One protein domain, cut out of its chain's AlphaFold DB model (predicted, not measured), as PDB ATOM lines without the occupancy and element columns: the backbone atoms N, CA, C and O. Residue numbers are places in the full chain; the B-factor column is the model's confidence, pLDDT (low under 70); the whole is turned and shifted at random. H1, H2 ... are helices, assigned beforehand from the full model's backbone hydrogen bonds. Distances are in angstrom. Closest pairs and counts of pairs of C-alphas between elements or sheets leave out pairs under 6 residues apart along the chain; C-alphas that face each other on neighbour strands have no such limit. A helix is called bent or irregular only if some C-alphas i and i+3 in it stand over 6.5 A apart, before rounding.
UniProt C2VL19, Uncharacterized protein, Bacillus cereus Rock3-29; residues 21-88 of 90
ATOM      1  N   TRP A  21     185.422 178.224 238.077       65.44
ATOM      2  CA  TRP A  21     185.581 179.565 237.517       65.44
ATOM      3  C   TRP A  21     186.550 179.607 236.343       65.44
ATOM      4  O   TRP A  21     186.374 180.445 235.473       65.44
ATOM      5  N   GLY A  22     187.541 178.720 236.263       70.94
ATOM      6  CA  GLY A  22     188.499 178.689 235.153       70.94
ATOM      7  C   GLY A  22     187.830 178.487 233.789       70.94
ATOM      8  O   GLY A  22     188.013 179.334 232.914       70.94
ATOM      9  N   PRO A  23     186.999 177.442 233.603       74.94
ATOM     10  CA  PRO A  23     186.254 177.235 232.361       74.94
ATOM     11  C   PRO A  23     185.260 178.362 232.081       74.94
ATOM     12  O   PRO A  23     185.081 178.760 230.937       74.94
ATOM     13  N   LEU A  24     184.634 178.903 233.127       76.00
ATOM     14  CA  LEU A  24     183.630 179.962 233.025       76.00
ATOM     15  C   LEU A  24     184.257 181.296 232.595       76.00
ATOM     16  O   LEU A  24     183.726 181.979 231.725       76.00
ATOM     17  N   VAL A  25     185.426 181.629 233.141       73.19
ATOM     18  CA  VAL A  25     186.225 182.794 232.745       73.19
ATOM     19  C   VAL A  25     186.741 182.625 231.321       73.19
ATOM     20  O   VAL A  25     186.648 183.569 230.545       73.19
ATOM     21  N   LEU A  26     187.213 181.432 230.944       72.56
ATOM     22  CA  LEU A  26     187.605 181.124 229.565       72.56
ATOM     23  C   LEU A  26     186.437 181.288 228.588       72.56
ATOM     24  O   LEU A  26     186.603 181.931 227.559       72.56
ATOM     25  N   LEU A  27     185.254 180.769 228.926       78.06
ATOM     26  CA  LEU A  27     184.048 180.913 228.110       78.06
ATOM     27  C   LEU A  27     183.643 182.376 227.947       78.06
ATOM     28  O   LEU A  27     183.371 182.800 226.830       78.06
ATOM     29  N   ILE A  28     183.638 183.157 229.033       78.69
ATOM     30  CA  ILE A  28     183.355 184.598 228.975       78.69
ATOM     31  C   ILE A  28     184.381 185.302 228.084       78.69
ATOM     32  O   ILE A  28     184.007 186.136 227.267       78.69
ATOM     33  N   LEU A  29     185.661 184.948 228.202       73.06
ATOM     34  CA  LEU A  29     186.723 185.565 227.416       73.06
ATOM     35  C   LEU A  29     186.584 185.254 225.923       73.06
ATOM     36  O   LEU A  29     186.675 186.164 225.107       73.06
ATOM     37  N   VAL A  30     186.311 183.994 225.574       77.44
ATOM     38  CA  VAL A  30     186.048 183.572 224.189       77.44
ATOM     39  C   VAL A  30     184.831 184.307 223.631       77.44
ATOM     40  O   VAL A  30     184.901 184.829 222.526       77.44
ATOM     41  N   ASN A  31     183.758 184.443 224.414       78.94
ATOM     42  CA  ASN A  31     182.545 185.142 223.984       78.94
ATOM     43  C   ASN A  31     182.786 186.647 223.766       78.94
ATOM     44  O   ASN A  31     182.324 187.220 222.785       78.94
ATOM     45  N   ILE A  32     183.552 187.293 224.651       77.38
ATOM     46  CA  ILE A  32     183.951 188.698 224.483       77.38
ATOM     47  C   ILE A  32     184.808 188.863 223.224       77.38
ATOM     48  O   ILE A  32     184.616 189.830 222.488       77.38
ATOM     49  N   ILE A  33     185.727 187.929 222.960       75.94
ATOM     50  CA  ILE A  33     186.554 187.945 221.750       75.94
ATOM     51  C   ILE A  33     185.680 187.774 220.506       75.94
ATOM     52  O   ILE A  33     185.835 188.564 219.581       75.94
ATOM     53  N   ASP A  34     184.737 186.830 220.487       76.06
ATOM     54  CA  ASP A  34     183.819 186.628 219.357       76.06
ATOM     55  C   ASP A  34     182.960 187.868 219.080       76.06
ATOM     56  O   ASP A  34     182.852 188.306 217.932       76.06
ATOM     57  N   ILE A  35     182.405 188.489 220.126       78.56
ATOM     58  CA  ILE A  35     181.621 189.725 220.006       78.56
ATOM     59  C   ILE A  35     182.492 190.871 219.480       78.56
ATOM     60  O   ILE A  35     182.068 191.611 218.591       78.56
ATOM     61  N   PHE A  36     183.714 191.019 219.998       75.38
ATOM     62  CA  PHE A  36     184.652 192.037 219.527       75.38
ATOM     63  C   PHE A  36     185.011 191.820 218.055       75.38
ATOM     64  O   PHE A  36     185.047 192.771 217.275       75.38
ATOM     65  N   ASN A  37     185.232 190.568 217.659       71.88
ATOM     66  CA  ASN A  37     185.557 190.206 216.290       71.88
ATOM     67  C   ASN A  37     184.399 190.532 215.341       71.88
ATOM     68  O   ASN A  37     184.610 191.174 214.317       71.88
ATOM     69  N   ALA A  38     183.170 190.176 215.722       72.50
ATOM     70  CA  ALA A  38     181.962 190.515 214.975       72.50
ATOM     71  C   ALA A  38     181.767 192.037 214.846       72.50
ATOM     72  O   ALA A  38     181.425 192.527 213.771       72.50
ATOM     73  N   TYR A  39     182.042 192.798 215.911       70.56
ATOM     74  CA  TYR A  39     181.962 194.260 215.891       70.56
ATOM     75  C   TYR A  39     183.003 194.889 214.954       70.56
ATOM     76  O   TYR A  39     182.671 195.777 214.167       70.56
ATOM     77  N   MET A  40     184.248 194.403 214.987       67.62
ATOM     78  CA  MET A  40     185.289 194.860 214.063       67.62
ATOM     79  C   MET A  40     184.973 194.469 212.619       67.62
ATOM     80  O   MET A  40     185.177 195.296 211.738       67.62
ATOM     81  N   SER A  41     184.428 193.270 212.384       65.81
ATOM     82  CA  SER A  41     183.924 192.822 211.077       65.81
ATOM     83  C   SER A  41     182.942 193.832 210.492       65.81
ATOM     84  O   SER A  41     183.161 194.357 209.407       65.81
ATOM     85  N   PHE A  42     181.912 194.185 211.267       66.25
ATOM     86  CA  PHE A  42     180.859 195.098 210.834       66.25
ATOM     87  C   PHE A  42     181.383 196.520 210.591       66.25
ATOM     88  O   PHE A  42     181.017 197.164 209.612       66.25
ATOM     89  N   GLY A  43     182.277 197.014 211.455       63.50
ATOM     90  CA  GLY A  43     182.902 198.328 211.279       63.50
ATOM     91  C   GLY A  43     183.821 198.411 210.054       63.50
ATOM     92  O   GLY A  43     183.920 199.467 209.434       63.50
ATOM     93  N   LEU A  44     184.478 197.308 209.691       62.16
ATOM     94  CA  LEU A  44     185.375 197.239 208.537       62.16
ATOM     95  C   LEU A  44     184.652 197.038 207.208       62.16
ATOM     96  O   LEU A  44     185.092 197.601 206.205       62.16
ATOM     97  N   ASP A  45     183.554 196.285 207.211       64.44
ATOM     98  CA  ASP A  45     182.715 196.063 206.029       64.44
ATOM     99  C   ASP A  45     182.116 197.393 205.533       64.44
ATOM    100  O   ASP A  45     182.106 197.702 204.343       64.44
ATOM    101  N   VAL A  46     181.756 198.277 206.470       62.38
ATOM    102  CA  VAL A  46     181.298 199.647 206.184       62.38
ATOM    103  C   VAL A  46     182.411 200.546 205.615       62.38
ATOM    104  O   VAL A  46     182.118 201.502 204.897       62.38
ATOM    105  N   LEU A  47     183.686 200.259 205.899       62.94
ATOM    106  CA  LEU A  47     184.834 201.045 205.424       62.94
ATOM    107  C   LEU A  47     185.388 200.582 204.061       62.94
ATOM    108  O   LEU A  47     186.272 201.249 203.523       62.94
ATOM    109  N   GLY A  48     184.902 199.465 203.501       60.38
ATOM    110  CA  GLY A  48     185.331 198.948 202.189       60.38
ATOM    111  C   GLY A  48     186.803 198.512 202.123       60.38
ATOM    112  O   GLY A  48     187.389 198.434 201.045       60.38
ATOM    113  N   LEU A  49     187.427 198.260 203.277       68.19
ATOM    114  CA  LEU A  49     188.855 197.961 203.432       68.19
ATOM    115  C   LEU A  49     189.065 196.475 203.767       68.19
ATOM    116  O   LEU A  49     189.591 196.123 204.824       68.19
ATOM    117  N   GLU A  50     188.680 195.591 202.845       64.00
ATOM    118  CA  GLU A  50     188.759 194.127 203.018       64.00
ATOM    119  C   GLU A  50     190.165 193.641 203.429       64.00
ATOM    120  O   GLU A  50     190.308 192.760 204.278       64.00
ATOM    121  N   GLY A  51     191.227 194.270 202.909       62.44
ATOM    122  CA  GLY A  51     192.617 193.938 203.256       62.44
ATOM    123  C   GLY A  51     193.053 194.369 204.665       62.44
ATOM    124  O   GLY A  51     193.929 193.740 205.257       62.44
ATOM    125  N   PHE A  52     192.433 195.406 205.240       65.81
ATOM    126  CA  PHE A  52     192.714 195.851 206.613       65.81
ATOM    127  C   PHE A  52     192.038 194.935 207.646       65.81
ATOM    128  O   PHE A  52     192.515 194.807 208.775       65.81
ATOM    129  N   MET A  53     190.975 194.233 207.235       65.56
ATOM    130  CA  MET A  53     190.204 193.325 208.085       65.56
ATOM    131  C   MET A  53     191.080 192.198 208.621       65.56
ATOM    132  O   MET A  53     191.078 191.929 209.817       65.56
ATOM    133  N   ILE A  54     191.908 191.610 207.755       67.75
ATOM    134  CA  ILE A  54     192.803 190.498 208.096       67.75
ATOM    135  C   ILE A  54     193.837 190.926 209.143       67.75
ATOM    136  O   ILE A  54     194.082 190.198 210.102       67.75
ATOM    137  N   ALA A  55     194.417 192.121 208.995       68.69
ATOM    138  CA  ALA A  55     195.409 192.635 209.935       68.69
ATOM    139  C   ALA A  55     194.801 192.862 211.325       68.69
ATOM    140  O   ALA A  55     195.393 192.479 212.331       68.69
ATOM    141  N   VAL A  56     193.594 193.424 211.391       68.88
ATOM    142  CA  VAL A  56     192.882 193.649 212.653       68.88
ATOM    143  C   VAL A  56     192.446 192.329 213.293       68.88
ATOM    144  O   VAL A  56     192.635 192.152 214.495       68.88
ATOM    145  N   TYR A  57     191.924 191.388 212.504       69.44
ATOM    146  CA  TYR A  57     191.522 190.058 212.972       69.44
ATOM    147  C   TYR A  57     192.698 189.239 213.508       69.44
ATOM    148  O   TYR A  57     192.514 188.451 214.429       69.44
ATOM    149  N   LEU A  58     193.905 189.414 212.958       70.69
ATOM    150  CA  LEU A  58     195.105 188.774 213.495       70.69
ATOM    151  C   LEU A  58     195.610 189.509 214.741       70.69
ATOM    152  O   LEU A  58     195.852 188.896 215.773       70.69
ATOM    153  N   VAL A  59     195.775 190.830 214.665       74.81
ATOM    154  CA  VAL A  59     196.473 191.603 215.702       74.81
ATOM    155  C   VAL A  59     195.620 191.777 216.958       74.81
ATOM    156  O   VAL A  59     196.154 191.700 218.063       74.81
ATOM    157  N   SER A  60     194.309 191.965 216.818       71.44
ATOM    158  CA  SER A  60     193.412 192.215 217.951       71.44
ATOM    159  C   SER A  60     193.363 191.076 218.983       71.44
ATOM    160  O   SER A  60     193.639 191.339 220.159       71.44
ATOM    161  N   PRO A  61     193.082 189.808 218.612       71.50
ATOM    162  CA  PRO A  61     193.056 188.722 219.589       71.50
ATOM    163  C   PRO A  61     194.436 188.480 220.207       71.50
ATOM    164  O   PRO A  61     194.519 188.189 221.397       71.50
ATOM    165  N   LEU A  62     195.524 188.671 219.450       76.62
ATOM    166  CA  LEU A  62     196.895 188.601 219.968       76.62
ATOM    167  C   LEU A  62     197.166 189.676 221.032       76.62
ATOM    168  O   LEU A  62     197.777 189.388 222.065       76.62
ATOM    169  N   PHE A  63     196.681 190.899 220.817       78.38
ATOM    170  CA  PHE A  63     196.840 192.002 221.764       78.38
ATOM    171  C   PHE A  63     196.001 191.788 223.031       78.38
ATOM    172  O   PHE A  63     196.499 191.952 224.146       78.38
ATOM    173  N   LEU A  64     194.750 191.344 222.875       76.25
ATOM    174  CA  LEU A  64     193.866 191.002 223.992       76.25
ATOM    175  C   LEU A  64     194.420 189.837 224.823       76.25
ATOM    176  O   LEU A  64     194.424 189.911 226.053       76.25
ATOM    177  N   LEU A  65     194.955 188.799 224.174       77.44
ATOM    178  CA  LEU A  65     195.604 187.674 224.846       77.44
ATOM    179  C   LEU A  65     196.843 188.128 225.632       77.44
ATOM    180  O   LEU A  65     197.042 187.702 226.768       77.44
ATOM    181  N   SER A  66     197.658 189.016 225.056       78.62
ATOM    182  CA  SER A  66     198.842 189.569 225.721       78.62
ATOM    183  C   SER A  66     198.475 190.319 227.004       78.62
ATOM    184  O   SER A  66     199.036 190.044 228.066       78.62
ATOM    185  N   ILE A  67     197.477 191.207 226.937       80.25
ATOM    186  CA  ILE A  67     196.982 191.943 228.107       80.25
ATOM    187  C   ILE A  67     196.431 190.970 229.153       80.25
ATOM    188  O   ILE A  67     196.735 191.102 230.340       80.25
ATOM    189  N   PHE A  68     195.671 189.961 228.724       78.94
ATOM    190  CA  PHE A  68     195.123 188.951 229.623       78.94
ATOM    191  C   PHE A  68     196.222 188.182 230.370       78.94
ATOM    192  O   PHE A  68     196.156 188.059 231.592       78.94
ATOM    193  N   LEU A  69     197.270 187.730 229.676       78.25
ATOM    194  CA  LEU A  69     198.401 187.031 230.296       78.25
ATOM    195  C   LEU A  69     199.143 187.906 231.313       78.25
ATOM    196  O   LEU A  69     199.526 187.409 232.371       78.25
ATOM    197  N   ILE A  70     199.304 189.204 231.038       84.69
ATOM    198  CA  ILE A  70     199.921 190.149 231.980       84.69
ATOM    199  C   ILE A  70     199.068 190.282 233.245       84.69
ATOM    200  O   ILE A  70     199.597 190.215 234.358       84.69
ATOM    201  N   VAL A  71     197.751 190.446 233.091       79.25
ATOM    202  CA  VAL A  71     196.821 190.565 234.223       79.25
ATOM    203  C   VAL A  71     196.824 189.287 235.054       79.25
ATOM    204  O   VAL A  71     196.983 189.358 236.270       79.25
ATOM    205  N   VAL A  72     196.721 188.119 234.416       78.19
ATOM    206  CA  VAL A  72     196.757 186.820 235.102       78.19
ATOM    207  C   VAL A  72     198.101 186.605 235.800       78.19
ATOM    208  O   VAL A  72     198.116 186.209 236.963       78.19
ATOM    209  N   GLY A  73     199.223 186.931 235.152       80.12
ATOM    210  CA  GLY A  73     200.559 186.838 235.744       80.12
ATOM    211  C   GLY A  73     200.708 187.703 236.997       80.12
ATOM    212  O   GLY A  73     201.136 187.206 238.036       80.12
ATOM    213  N   LYS A  74     200.253 188.962 236.943       77.44
ATOM    214  CA  LYS A  74     200.204 189.871 238.104       77.44
ATOM    215  C   LYS A  74     199.319 189.330 239.227       77.44
ATOM    216  O   LYS A  74     199.647 189.490 240.399       77.44
ATOM    217  N   LEU A  75     198.200 188.696 238.883       74.38
ATOM    218  CA  LEU A  75     197.255 188.129 239.845       74.38
ATOM    219  C   LEU A  75     197.850 186.896 240.543       74.38
ATOM    220  O   LEU A  75     197.742 186.773 241.763       74.38
ATOM    221  N   ILE A  76     198.556 186.038 239.798       76.12
ATOM    222  CA  ILE A  76     199.324 184.908 240.340       76.12
ATOM    223  C   ILE A  76     200.454 185.414 241.240       76.12
ATOM    224  O   ILE A  76     200.603 184.921 242.356       76.12
ATOM    225  N   GLU A  77     201.215 186.417 240.799       77.69
ATOM    226  CA  GLU A  77     202.293 187.027 241.583       77.69
ATOM    227  C   GLU A  77     201.755 187.625 242.891       77.69
ATOM    228  O   GLU A  77     202.307 187.378 243.962       77.69
ATOM    229  N   TYR A  78     200.621 188.330 242.837       74.31
ATOM    230  CA  TYR A  78     199.951 188.875 244.015       74.31
ATOM    231  C   TYR A  78     199.490 187.779 244.984       74.31
ATOM    232  O   TYR A  78     199.693 187.902 246.194       74.31
ATOM    233  N   ILE A  79     198.908 186.687 244.479       73.75
ATOM    234  CA  ILE A  79     198.513 185.542 245.309       73.75
ATOM    235  C   ILE A  79     199.757 184.901 245.939       73.75
ATOM    236  O   ILE A  79     199.798 184.751 247.160       73.75
ATOM    237  N   CYS A  80     200.795 184.594 245.157       69.38
ATOM    238  CA  CYS A  80     202.044 184.011 245.654       69.38
ATOM    239  C   CYS A  80     202.708 184.885 246.726       69.38
ATOM    240  O   CYS A  80     203.056 184.386 247.797       69.38
ATOM    241  N   ASN A  81     202.807 186.195 246.498       75.00
ATOM    242  CA  ASN A  81     203.423 187.129 247.439       75.00
ATOM    243  C   ASN A  81     202.579 187.284 248.725       75.00
ATOM    244  O   ASN A  81     203.102 187.355 249.840       75.00
ATOM    245  N   LYS A  82     201.245 187.244 248.614       65.75
ATOM    246  CA  LYS A  82     200.336 187.223 249.774       65.75
ATOM    247  C   LYS A  82     200.459 185.933 250.594       65.75
ATOM    248  O   LYS A  82     200.321 185.971 251.818       65.75
ATOM    249  N   TYR A  83     200.747 184.803 249.949       60.66
ATOM    250  CA  TYR A  83     201.036 183.534 250.622       60.66
ATOM    251  C   TYR A  83     202.404 183.521 251.308       60.66
ATOM    252  O   TYR A  83     202.528 182.993 252.415       60.66
ATOM    253  N   GLU A  84     203.422 184.120 250.691       59.03
ATOM    254  CA  GLU A  84     204.762 184.191 251.272       59.03
ATOM    255  C   GLU A  84     204.793 185.071 252.532       59.03
ATOM    256  O   GLU A  84     205.390 184.698 253.543       59.03
ATOM    257  N   ASN A  85     204.050 186.182 252.541       54.16
ATOM    258  CA  ASN A  85     203.946 187.056 253.713       54.16
ATOM    259  C   ASN A  85     203.238 186.397 254.913       54.16
ATOM    260  O   ASN A  85     203.569 186.703 256.056       54.16
ATOM    261  N   LYS A  86     202.354 185.407 254.701       51.25
ATOM    262  CA  LYS A  86     201.787 184.595 255.800       51.25
ATOM    263  C   LYS A  86     202.783 183.604 256.424       51.25
ATOM    264  O   LYS A  86     202.508 183.060 257.498       51.25
ATOM    265  N   LYS A  87     203.938 183.350 255.796       45.38
ATOM    266  CA  LYS A  87     205.022 182.547 256.393       45.38
ATOM    267  C   LYS A  87     205.943 183.364 257.310       45.38
ATOM    268  O   LYS A  87     206.630 182.745 258.116       45.38
ATOM    269  N   LYS A  88     205.943 184.703 257.217       41.59
ATOM    270  CA  LYS A  88     206.932 185.597 257.857       41.59
ATOM    271  C   LYS A  88     206.462 186.338 259.120       41.59
ATOM    272  O   LYS A  88     207.251 187.090 259.679       41.59
TER     273      LYS A  88
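AT A GLANCE: This is residues 21 to 88 of the 90 residues of an uncharacterized protein of Bacillus cereus Rock3-29 (UniProt C2VL19). Picture a long helical hairpin: H1 runs one way, the chain turns tightly, and the longer H2 runs back beside it, so that the two make a narrow V, in touch near the turn and open toward the free ends. Residues 69 to 88, of which 69 to 85 belong to H2, stick out as a long arm, and residues 21 to 28 of H1 stand free on the same open side of the V, away from the turn. The printed part has 68 residues with two named helices, H1 then H2, and no named strand; the class is all helix. The whole is extended, a rod spanning 61 by 21 by 12 A, with a radius of gyration of the C-alphas of 17.5 A.

HOW THE PARTS SIT: Start with H1, residues 21 to 45, and go on through the tight link of 4 residues to H2, residues 50 to 85. The two form a helical hairpin and run opposite ways at a shallow tilt of 26 degrees. They touch through residues 33 to 44 of H1 and 50 to 61 of H2 alone, with 9 pairs of C-alphas within 8 A. Look at Leu 44 and Met 53 for the closest C-alphas, 6.2 A apart. In H1 every O i to N i+4 pair is within hydrogen-bond range; in H2 28 of 32 are.

IN THESE COORDINATES: Find C-alpha 21 at (185.581, 179.565, 237.517); from there H1 runs 35.7 A to C-alpha 45 at (182.715, 196.063, 206.029). H2 begins at C-alpha 50, (188.759, 194.127, 203.018), and runs 53.4 A to C-alpha 85 at (203.946, 187.056, 253.713). H2 is neither bent nor irregular, but only just: C-alphas 58 and 61 are 6.4 A apart.

THE WHOLE: The C-alphas farthest apart in the domain are those of Gly 48 and Lys 88, at 61.2 A. The printed part has no cut and no long link. In the B-factor column the mean pLDDT of the printed part is 70.7; look for values under 70 at residue 21, residues 40 to 57, residue 80 and residues 82 to 88.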